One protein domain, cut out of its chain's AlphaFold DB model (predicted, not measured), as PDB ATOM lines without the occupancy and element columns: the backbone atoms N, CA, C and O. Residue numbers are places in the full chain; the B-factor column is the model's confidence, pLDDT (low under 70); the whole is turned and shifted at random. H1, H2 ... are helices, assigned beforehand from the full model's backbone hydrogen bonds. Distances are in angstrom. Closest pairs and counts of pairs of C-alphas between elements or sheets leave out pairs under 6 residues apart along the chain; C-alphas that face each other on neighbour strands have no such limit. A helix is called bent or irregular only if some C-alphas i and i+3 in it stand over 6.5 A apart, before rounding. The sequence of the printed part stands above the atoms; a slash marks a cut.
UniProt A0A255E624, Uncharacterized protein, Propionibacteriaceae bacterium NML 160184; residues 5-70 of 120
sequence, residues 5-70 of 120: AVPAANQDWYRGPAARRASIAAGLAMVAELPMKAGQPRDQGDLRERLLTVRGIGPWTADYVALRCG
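AT A GLANCE: This is residues 5 to 70 of the 120 residues of an uncharacterized protein of Propionibacteriaceae bacterium NML 160184 (UniProt A0A255E624). Two pairs of helices stand next to each other: the long helix H2 with the short helix H1 packed on it, and H3 with H4 packed across it at 45 degrees. The pairs meet only lightly, and a wide loop of residues 33 to 43 joins H2 to H3, with Gly 39 at one end of the longest distance in the domain. The printed part has 66 residues, with four named helices in the order H1, H2, H3, H4 and no named strand; the class is all helix. The whole is compact, with a radius of gyration of the C-alphas of 12.2 A, and the C-alphas span 34 by 24 by 17 A along their three main axes.

IN THESE COORDINATES: The longest helix, H2, holds residues 18 to 32 and measures 21.0 A from first to last C-alpha, from C-alpha 18 at (29.598, 25.505, 4.926) to C-alpha 32 at (42.628, 14.139, -7.016). Before it comes H1, residues 5 to 9, which begins with C-alpha 5 at (41.831, 13.018, -1.671) and is 6.2 A long. After H2 come H3, residues 44 to 52, 13.3 A long, and H4, residues 59 to 68, 14.2 A long, which ends with C-alpha 68 at (49.799, 28.923, -9.454). H3 is irregular, but only just: C-alphas 44 and 47 are 6.51 A apart.

HOW THE PARTS SIT: H2 touches H1, and their closest C-alphas are those of Ala 8 and Ala 25, 4.4 A apart. H2 only just touches H3, with residues 27 to 30 alone and 3 pairs of C-alphas within 8 A. The closest C-alphas of H2 and H3 are those of Gly 27 and Leu 51, 6.7 A apart. H2 and H3 form a helical hairpin, at a shallow tilt of 31 degrees, opposite ways. H3 touches H4 at a steep tilt of 45 degrees, opposite ways, and their closest C-alphas are those of Arg 48 and Ala 62, 5.4 A apart. H1 is apart from H3 and H4, and H2 is apart from H4. In H1, H2 and H4 every O i to N i+4 pair is within hydrogen-bond range; in H3, 4 of 5 are.

THE WHOLE: The two C-alphas farthest apart are those of Pro 17 and Gly 39, 34.9 A. The printed part has no cut from residue 5 to residue 70. The link from H2 to H3, with 11 residues, is long; those from H1 to H2 and from H3 to H4 are short. The mean pLDDT of the printed part is 86.5, and the model's confidence is low, under 70, at residues 35 to 45.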
ATOM      1  N   ALA A   5      42.983  13.860  -2.003       86.88
ATOM      2  CA  ALA A   5      41.831  13.018  -1.671       86.88
ATOM      3  C   ALA A   5      41.559  12.974  -0.156       86.88
ATOM      4  O   ALA A   5      40.406  12.977   0.280       86.88
ATOM      5  N   VAL A   6      42.616  13.019   0.663       88.12
ATOM      6  CA  VAL A   6      42.522  12.998   2.132       88.12
ATOM      7  C   VAL A   6      41.735  14.202   2.688       88.12
ATOM      8  O   VAL A   6      40.728  13.990   3.370       88.12
ATOM      9  N   PRO A   7      42.106  15.470   2.403       88.81
ATOM     10  CA  PRO A   7      41.339  16.631   2.856       88.81
ATOM     11  C   PRO A   7      39.998  16.812   2.124       88.81
ATOM     12  O   PRO A   7      39.148  17.560   2.607       88.81
ATOM     13  N   ALA A   8      39.777  16.157   0.979       89.50
ATOM     14  CA  ALA A   8      38.461  16.133   0.342       89.50
ATOM     15  C   ALA A   8      37.461  15.269   1.136       89.50
ATOM     16  O   ALA A   8      36.310  15.673   1.326       89.50
ATOM     17  N   ALA A   9      37.915  14.111   1.627       89.56
ATOM     18  CA  ALA A   9      37.105  13.158   2.386       89.56
ATOM     19  C   ALA A   9      36.847  13.598   3.838       89.56
ATOM     20  O   ALA A   9      35.763  13.356   4.367       89.56
ATOM     21  N   ASN A  10      37.808  14.275   4.476       91.25
ATOM     22  CA  ASN A  10      37.648  14.847   5.814       91.25
ATOM     23  C   ASN A  10      37.771  16.373   5.764       91.25
ATOM     24  O   ASN A  10      38.837  16.889   5.445       91.25
ATOM     25  N   GLN A  11      36.702  17.089   6.123       91.00
ATOM     26  CA  GLN A  11      36.598  18.545   5.974       91.00
ATOM     27  C   GLN A  11      36.740  19.324   7.296       91.00
ATOM     28  O   GLN A  11      36.550  20.545   7.312       91.00
ATOM     29  N   ASP A  12      37.093  18.657   8.399       90.81
ATOM     30  CA  ASP A  12      37.182  19.265   9.740       90.81
ATOM     31  C   ASP A  12      38.281  20.333   9.867       90.81
ATOM     32  O   ASP A  12      38.285  21.135  10.807       90.81
ATOM     33  N   TRP A  13      39.186  20.389   8.888       91.50
ATOM     34  CA  TRP A  13      40.229  21.404   8.765       91.50
ATOM     35  C   TRP A  13      39.678  22.800   8.429       91.50
ATOM     36  O   TRP A  13      40.377  23.792   8.638       91.50
ATOM     37  N   TYR A  14      38.431  22.920   7.954       93.56
ATOM     38  CA  TYR A  14      37.820  24.213   7.637       93.56
ATOM     39  C   TYR A  14      36.674  24.578   8.581       93.56
ATOM     40  O   TYR A  14      35.555  24.072   8.479       93.56
ATOM     41  N   ARG A  15      36.921  25.565   9.447       94.75
ATOM     42  CA  ARG A  15      35.941  26.076  10.423       94.75
ATOM     43  C   ARG A  15      35.053  27.219   9.904       94.75
ATOM     44  O   ARG A  15      34.273  27.776  10.666       94.75
ATOM     45  N   GLY A  16      35.160  27.584   8.624       93.62
ATOM     46  CA  GLY A  16      34.385  28.674   8.022       93.62
ATOM     47  C   GLY A  16      33.022  28.255   7.438       93.62
ATOM     48  O   GLY A  16      32.525  27.155   7.706       93.62
ATOM     49  N   PRO A  17      32.414  29.111   6.588       96.25
ATOM     50  CA  PRO A  17      31.093  28.877   6.001       96.25
ATOM     51  C   PRO A  17      30.964  27.535   5.270       96.25
ATOM     52  O   PRO A  17      31.813  27.174   4.451       96.25
ATOM     53  N   ALA A  18      29.848  26.833   5.493       93.69
ATOM     54  CA  ALA A  18      29.598  25.505   4.926       93.69
ATOM     55  C   ALA A  18      29.683  25.473   3.390       93.69
ATOM     56  O   ALA A  18      30.279  24.560   2.824       93.69
ATOM     57  N   ALA A  19      29.165  26.502   2.711       93.19
ATOM     58  CA  ALA A  19      29.229  26.603   1.253       93.19
ATOM     59  C   ALA A  19      30.675  26.665   0.729       93.19
ATOM     60  O   ALA A  19      31.007  26.019  -0.266       93.19
ATOM     61  N   ARG A  20      31.560  27.395   1.424       93.69
ATOM     62  CA  ARG A  20      32.978  27.470   1.057       93.69
ATOM     63  C   ARG A  20      33.689  26.150   1.332       93.69
ATOM     64  O   ARG A  20      34.430  25.698   0.468       93.69
ATOM     65  N   ARG A  21      33.407  25.503   2.468       95.56
ATOM     66  CA  ARG A  21      33.927  24.162   2.773       95.56
ATOM     67  C   ARG A  21      33.607  23.166   1.659       95.56
ATOM     68  O   ARG A  21      34.515  22.533   1.136       95.56
ATOM     69  N   ALA A  22      32.339  23.111   1.246       93.88
ATOM     70  CA  ALA A  22      31.885  22.234   0.170       93.88
ATOM     71  C   ALA A  22      32.574  22.545  -1.168       93.88
ATOM     72  O   ALA A  22      32.968  21.625  -1.877       93.88
ATOM     73  N   SER A  23      32.767  23.829  -1.489       95.25
ATOM     74  CA  SER A  23      33.452  24.249  -2.721       95.25
ATOM     75  C   SER A  23      34.917  23.800  -2.733       95.25
ATOM     76  O   SER A  23      35.401  23.298  -3.744       95.25
ATOM     77  N   ILE A  24      35.624  23.945  -1.605       94.31
ATOM     78  CA  ILE A  24      37.028  23.525  -1.502       94.31
ATOM     79  C   ILE A  24      37.136  21.998  -1.545       94.31
ATOM     80  O   ILE A  24      37.960  21.483  -2.291       94.31
ATOM     81  N   ALA A  25      36.293  21.275  -0.804       94.56
ATOM     82  CA  ALA A  25      36.297  19.813  -0.812       94.56
ATOM     83  C   ALA A  25      36.015  19.242  -2.211       94.56
ATOM     84  O   ALA A  25      36.720  18.345  -2.661       94.56
ATOM     85  N   ALA A  26      35.041  19.808  -2.931       95.06
ATOM     86  CA  ALA A  26      34.747  19.417  -4.306       95.06
ATOM     87  C   ALA A  26      35.903  19.745  -5.268       95.06
ATOM     88  O   ALA A  26      36.230  18.935  -6.130       95.06
ATOM     89  N   GLY A  27      36.559  20.897  -5.099       93.56
ATOM     90  CA  GLY A  27      37.758  21.243  -5.865       93.56
ATOM     91  C   GLY A  27      38.920  20.281  -5.606       93.56
ATOM     92  O   GLY A  27      39.574  19.849  -6.551       93.56
ATOM     93  N   LEU A  28      39.152  19.901  -4.346       91.88
ATOM     94  CA  LEU A  28      40.172  18.921  -3.964       91.88
ATOM     95  C   LEU A  28      39.884  17.538  -4.558       91.88
ATOM     96  O   LEU A  28      40.785  16.939  -5.135       91.88
ATOM     97  N   ALA A  29      38.635  17.070  -4.482       92.00
ATOM     98  CA  ALA A  29      38.217  15.813  -5.101       92.00
ATOM     99  C   ALA A  29      38.425  15.832  -6.623       92.00
ATOM    100  O   ALA A  29      38.973  14.891  -7.178       92.00
ATOM    101  N   MET A  30      38.068  16.930  -7.298       91.06
ATOM    102  CA  MET A  30      38.307  17.072  -8.738       91.06
ATOM    103  C   MET A  30      39.805  17.004  -9.072       91.06
ATOM    104  O   MET A  30      40.189  16.311 -10.009       91.06
ATOM    105  N   VAL A  31      40.656  17.678  -8.290       84.88
ATOM    106  CA  VAL A  31      42.114  17.666  -8.498       84.88
ATOM    107  C   VAL A  31      42.731  16.293  -8.215       84.88
ATOM    108  O   VAL A  31      43.702  15.941  -8.881       84.88
ATOM    109  N   ALA A  32      42.186  15.513  -7.276       85.38
ATOM    110  CA  ALA A  32      42.628  14.139  -7.016       85.38
ATOM    111  C   ALA A  32      42.466  13.218  -8.235       85.38
ATOM    112  O   ALA A  32      43.308  12.355  -8.460       85.38
ATOM    113  N   GLU A  33      41.436  13.451  -9.051       84.50
ATOM    114  CA  GLU A  33      41.171  12.684 -10.274       84.50
ATOM    115  C   GLU A  33      41.995  13.156 -11.483       84.50
ATOM    116  O   GLU A  33      41.979  12.529 -12.545       84.50
ATOM    117  N   LEU A  34      42.715  14.278 -11.369       78.19
ATOM    118  CA  LEU A  34      43.563  14.750 -12.456       78.19
ATOM    119  C   LEU A  34      44.845  13.916 -12.524       78.19
ATOM    120  O   LEU A  34      45.493  13.706 -11.496       78.19
ATOM    121  N   PRO A  35      45.301  13.526 -13.729       69.75
ATOM    122  CA  PRO A  35      46.607  12.908 -13.916       69.75
ATOM    123  C   PRO A  35      47.709  13.962 -13.718       69.75
ATOM    124  O   PRO A  35      48.349  14.424 -14.661       69.75
ATOM    125  N   MET A  36      47.926  14.387 -12.472       62.31
ATOM    126  CA  MET A  36      48.961  15.345 -12.112       62.31
ATOM    127  C   MET A  36      50.326  14.659 -12.144       62.31
ATOM    128  O   MET A  36      50.799  14.120 -11.145       62.31
ATOM    129  N   LYS A  37      50.988  14.687 -13.303       60.56
ATOM    130  CA  LYS A  37      52.398  14.306 -13.410       60.56
ATOM    131  C   LYS A  37      53.279  15.515 -13.116       60.56
ATOM    132  O   LYS A  37      53.171  16.554 -13.767       60.56
ATOM    133  N   ALA A  38      54.172  15.374 -12.139       55.97
ATOM    134  CA  ALA A  38      55.200  16.373 -11.876       55.97
ATOM    135  C   ALA A  38      56.040  16.601 -13.148       55.97
ATOM    136  O   ALA A  38      56.503  15.644 -13.766       55.97
ATOM    137  N   GLY A  39      56.223  17.863 -13.541       56.34
ATOM    138  CA  GLY A  39      57.080  18.244 -14.670       56.34
ATOM    139  C   GLY A  39      56.433  18.225 -16.059       56.34
ATOM    140  O   GLY A  39      57.113  18.576 -17.019       56.34
ATOM    141  N   GLN A  40      55.148  17.873 -16.201       59.53
ATOM    142  CA  GLN A  40      54.449  18.036 -17.482       59.53
ATOM    143  C   GLN A  40      53.794  19.421 -17.594       59.53
ATOM    144  O   GLN A  40      53.109  19.845 -16.657       59.53
ATOM    145  N   PRO A  41      53.952  20.121 -18.738       55.28
ATOM    146  CA  PRO A  41      53.118  21.269 -19.060       55.28
ATOM    147  C   PRO A  41      51.663  20.809 -19.034       55.28
ATOM    148  O   PRO A  41      51.287  19.887 -19.758       55.28
ATOM    149  N   ARG A  42      50.854  21.404 -18.160       61.38
ATOM    150  CA  ARG A  42      49.426  21.098 -18.116       61.38
ATOM    151  C   ARG A  42      48.793  21.571 -19.414       61.38
ATOM    152  O   ARG A  42      49.073  22.690 -19.854       61.38
ATOM    153  N   ASP A  43      47.909  20.755 -19.975       61.41
ATOM    154  CA  ASP A  43      46.950  21.272 -20.940       61.41
ATOM    155  C   ASP A  43      46.169  22.413 -20.267       61.41
ATOM    156  O   ASP A  43      45.651  22.279 -19.155       61.41
ATOM    157  N   GLN A  44      46.202  23.577 -20.908       57.47
ATOM    158  CA  GLN A  44      45.741  24.844 -20.353       57.47
ATOM    159  C   GLN A  44      44.220  24.952 -20.297       57.47
ATOM    160  O   GLN A  44      43.702  25.678 -19.446       57.47
ATOM    161  N   GLY A  45      43.514  24.208 -21.154       62.91
ATOM    162  CA  GLY A  45      42.052  24.176 -21.171       62.91
ATOM    163  C   GLY A  45      41.464  23.323 -20.047       62.91
ATOM    164  O   GLY A  45      40.617  23.797 -19.287       62.91
ATOM    165  N   ASP A  46      41.969  22.097 -19.883       80.44
ATOM    166  CA  ASP A  46      41.306  21.049 -19.092       80.44
ATOM    167  C   ASP A  46      41.165  21.407 -17.599       80.44
ATOM    168  O   ASP A  46      40.091  21.261 -17.010       80.44
ATOM    169  N   LEU A  47      42.211  21.962 -16.970       85.94
ATOM    170  CA  LEU A  47      42.155  22.322 -15.545       85.94
ATOM    171  C   LEU A  47      41.139  23.438 -15.271       85.94
ATOM    172  O   LEU A  47      40.355  23.359 -14.324       85.94
ATOM    173  N   ARG A  48      41.173  24.502 -16.077       90.12
ATOM    174  CA  ARG A  48      40.312  25.670 -15.879       90.12
ATOM    175  C   ARG A  48      38.848  25.302 -16.087       90.12
ATOM    176  O   ARG A  48      38.004  25.692 -15.282       90.12
ATOM    177  N   GLU A  49      38.553  24.569 -17.155       91.12
ATOM    178  CA  GLU A  49      37.194  24.144 -17.487       91.12
ATOM    179  C   GLU A  49      36.601  23.269 -16.382       91.12
ATOM    180  O   GLU A  49      35.503  23.557 -15.907       91.12
ATOM    181  N   ARG A  50      37.362  22.297 -15.867       91.56
ATOM    182  CA  ARG A  50      36.934  21.461 -14.734       91.56
ATOM    183  C   ARG A  50      36.759  22.240 -13.437       91.56
ATOM    184  O   ARG A  50      35.825  21.984 -12.684       91.56
ATOM    185  N   LEU A  51      37.625  23.211 -13.149       92.69
ATOM    186  CA  LEU A  51      37.453  24.064 -11.968       92.69
ATOM    187  C   LEU A  51      36.141  24.849 -12.032       92.69
ATOM    188  O   LEU A  51      35.469  24.996 -11.014       92.69
ATOM    189  N   LEU A  52      35.746  25.310 -13.219       95.25
ATOM    190  CA  LEU A  52      34.501  26.051 -13.415       95.25
ATOM    191  C   LEU A  52      33.238  25.192 -13.284       95.25
ATOM    192  O   LEU A  52      32.168  25.748 -13.037       95.25
ATOM    193  N   THR A  53      33.330  23.863 -13.388       95.25
ATOM    194  CA  THR A  53      32.181  22.984 -13.108       95.25
ATOM    195  C   THR A  53      31.922  22.819 -11.609       95.25
ATOM    196  O   THR A  53      30.867  22.322 -11.212       95.25
ATOM    197  N   VAL A  54      32.858  23.228 -10.745       95.88
ATOM    198  CA  VAL A  54      32.706  23.129  -9.291       95.88
ATOM    199  C   VAL A  54      31.892  24.309  -8.766       95.88
ATOM    200  O   VAL A  54      32.323  25.463  -8.785       95.88
ATOM    201  N   ARG A  55      30.711  24.019  -8.209       95.88
ATOM    202  CA  ARG A  55      29.863  25.031  -7.563       95.88
ATOM    203  C   ARG A  55      30.653  25.804  -6.500       95.88
ATOM    204  O   ARG A  55      31.174  25.213  -5.561       95.88
ATOM    205  N   GLY A  56      30.666  27.131  -6.630       95.50
ATOM    206  CA  GLY A  56      31.367  28.047  -5.725       95.50
ATOM    207  C   GLY A  56      32.797  28.400  -6.149       95.50
ATOM    208  O   GLY A  56      33.405  29.269  -5.521       95.50
ATOM    209  N   ILE A  57      33.310  27.802  -7.229       96.75
ATOM    210  CA  ILE A  57      34.540  28.226  -7.903       96.75
ATOM    211  C   ILE A  57      34.158  29.077  -9.119       96.75
ATOM    212  O   ILE A  57      33.479  28.624 -10.033       96.75
ATOM    213  N   GLY A  58      34.569  30.345  -9.105       96.19
ATOM    214  CA  GLY A  58      34.332  31.282 -10.207       96.19
ATOM    215  C   GLY A  58      35.565  31.495 -11.095       96.19
ATOM    216  O   GLY A  58      36.650  31.019 -10.755       96.19
ATOM    217  N   PRO A  59      35.434  32.289 -12.180       95.44
ATOM    218  CA  PRO A  59      36.526  32.576 -13.119       95.44
ATOM    219  C   PRO A  59      37.805  33.080 -12.454       95.44
ATOM    220  O   PRO A  59      38.885  32.593 -12.762       95.44
ATOM    221  N   TRP A  60      37.684  33.987 -11.478       96.00
ATOM    222  CA  TRP A  60      38.840  34.491 -10.732       96.00
ATOM    223  C   TRP A  60      39.613  33.364 -10.036       96.00
ATOM    224  O   TRP A  60      40.830  33.278 -10.168       96.00
ATOM    225  N   THR A  61      38.915  32.462  -9.339       96.00
ATOM    226  CA  THR A  61      39.554  31.348  -8.625       96.00
ATOM    227  C   THR A  61      40.150  30.334  -9.594       96.00
ATOM    228  O   THR A  61      41.257  29.860  -9.352       96.00
ATOM    229  N   ALA A  62      39.453  30.020 -10.689       94.44
ATOM    230  CA  ALA A  62      39.944  29.086 -11.697       94.44
ATOM    231  C   ALA A  62      41.251  29.584 -12.338       94.44
ATOM    232  O   ALA A  62      42.244  28.857 -12.357       94.44
ATOM    233  N   ASP A  63      41.279  30.845 -12.771       93.75
ATOM    234  CA  ASP A  63      42.453  31.452 -13.403       93.75
ATOM    235  C   ASP A  63      43.601  31.649 -12.397       93.75
ATOM    236  O   ASP A  63      44.769  31.476 -12.749       93.75
ATOM    237  N   TYR A  64      43.292  31.936 -11.126       94.56
ATOM    238  CA  TYR A  64      44.292  32.005 -10.057       94.56
ATOM    239  C   TYR A  64      44.953  30.648  -9.805       94.56
ATOM    240  O   TYR A  64      46.181  30.554  -9.765       94.56
ATOM    241  N   VAL A  65      44.162  29.580  -9.657       92.12
ATOM    242  CA  VAL A  65      44.701  28.227  -9.472       92.12
ATOM    243  C   VAL A  65      45.530  27.830 -10.687       92.12
ATOM    244  O   VAL A  65      46.650  27.361 -10.505       92.12
ATOM    245  N   ALA A  66      45.043  28.082 -11.906       89.69
ATOM    246  CA  ALA A  66      45.789  27.820 -13.130       89.69
ATOM    247  C   ALA A  66      47.153  28.546 -13.139       89.69
ATOM    248  O   ALA A  66      48.194  27.924 -13.360       89.69
ATOM    249  N   LEU A  67      47.186  29.833 -12.794       91.81
ATOM    250  CA  LEU A  67      48.432  30.590 -12.680       91.81
ATOM    251  C   LEU A  67      49.414  29.924 -11.700       91.81
ATOM    252  O   LEU A  67      50.565  29.661 -12.044       91.81
ATOM    253  N   ARG A  68      48.960  29.580 -10.486       90.00
ATOM    254  CA  ARG A  68      49.799  28.923  -9.454       90.00
ATOM    255  C   ARG A  68      50.225  27.508  -9.838       90.00
ATOM    256  O   ARG A  68      51.178  26.968  -9.288       90.00
ATOM    257  N   CYS A  69      49.524  26.929 -10.799       86.25
ATOM    258  CA  CYS A  69      49.781  25.629 -11.375       86.25
ATOM    259  C   CYS A  69      50.831  25.645 -12.501       86.25
ATOM    260  O   CYS A  69      51.197  24.568 -12.981       86.25
ATOM    261  N   GLY A  70      51.335  26.825 -12.878       85.56
ATOM    262  CA  GLY A  70      52.371  27.006 -13.895       85.56
ATOM    263  C   GLY A  70      51.845  27.437 -15.264       85.56
ATOM    264  O   GLY A  70      52.623  27.475 -16.212       85.56
TER     265      GLY A  70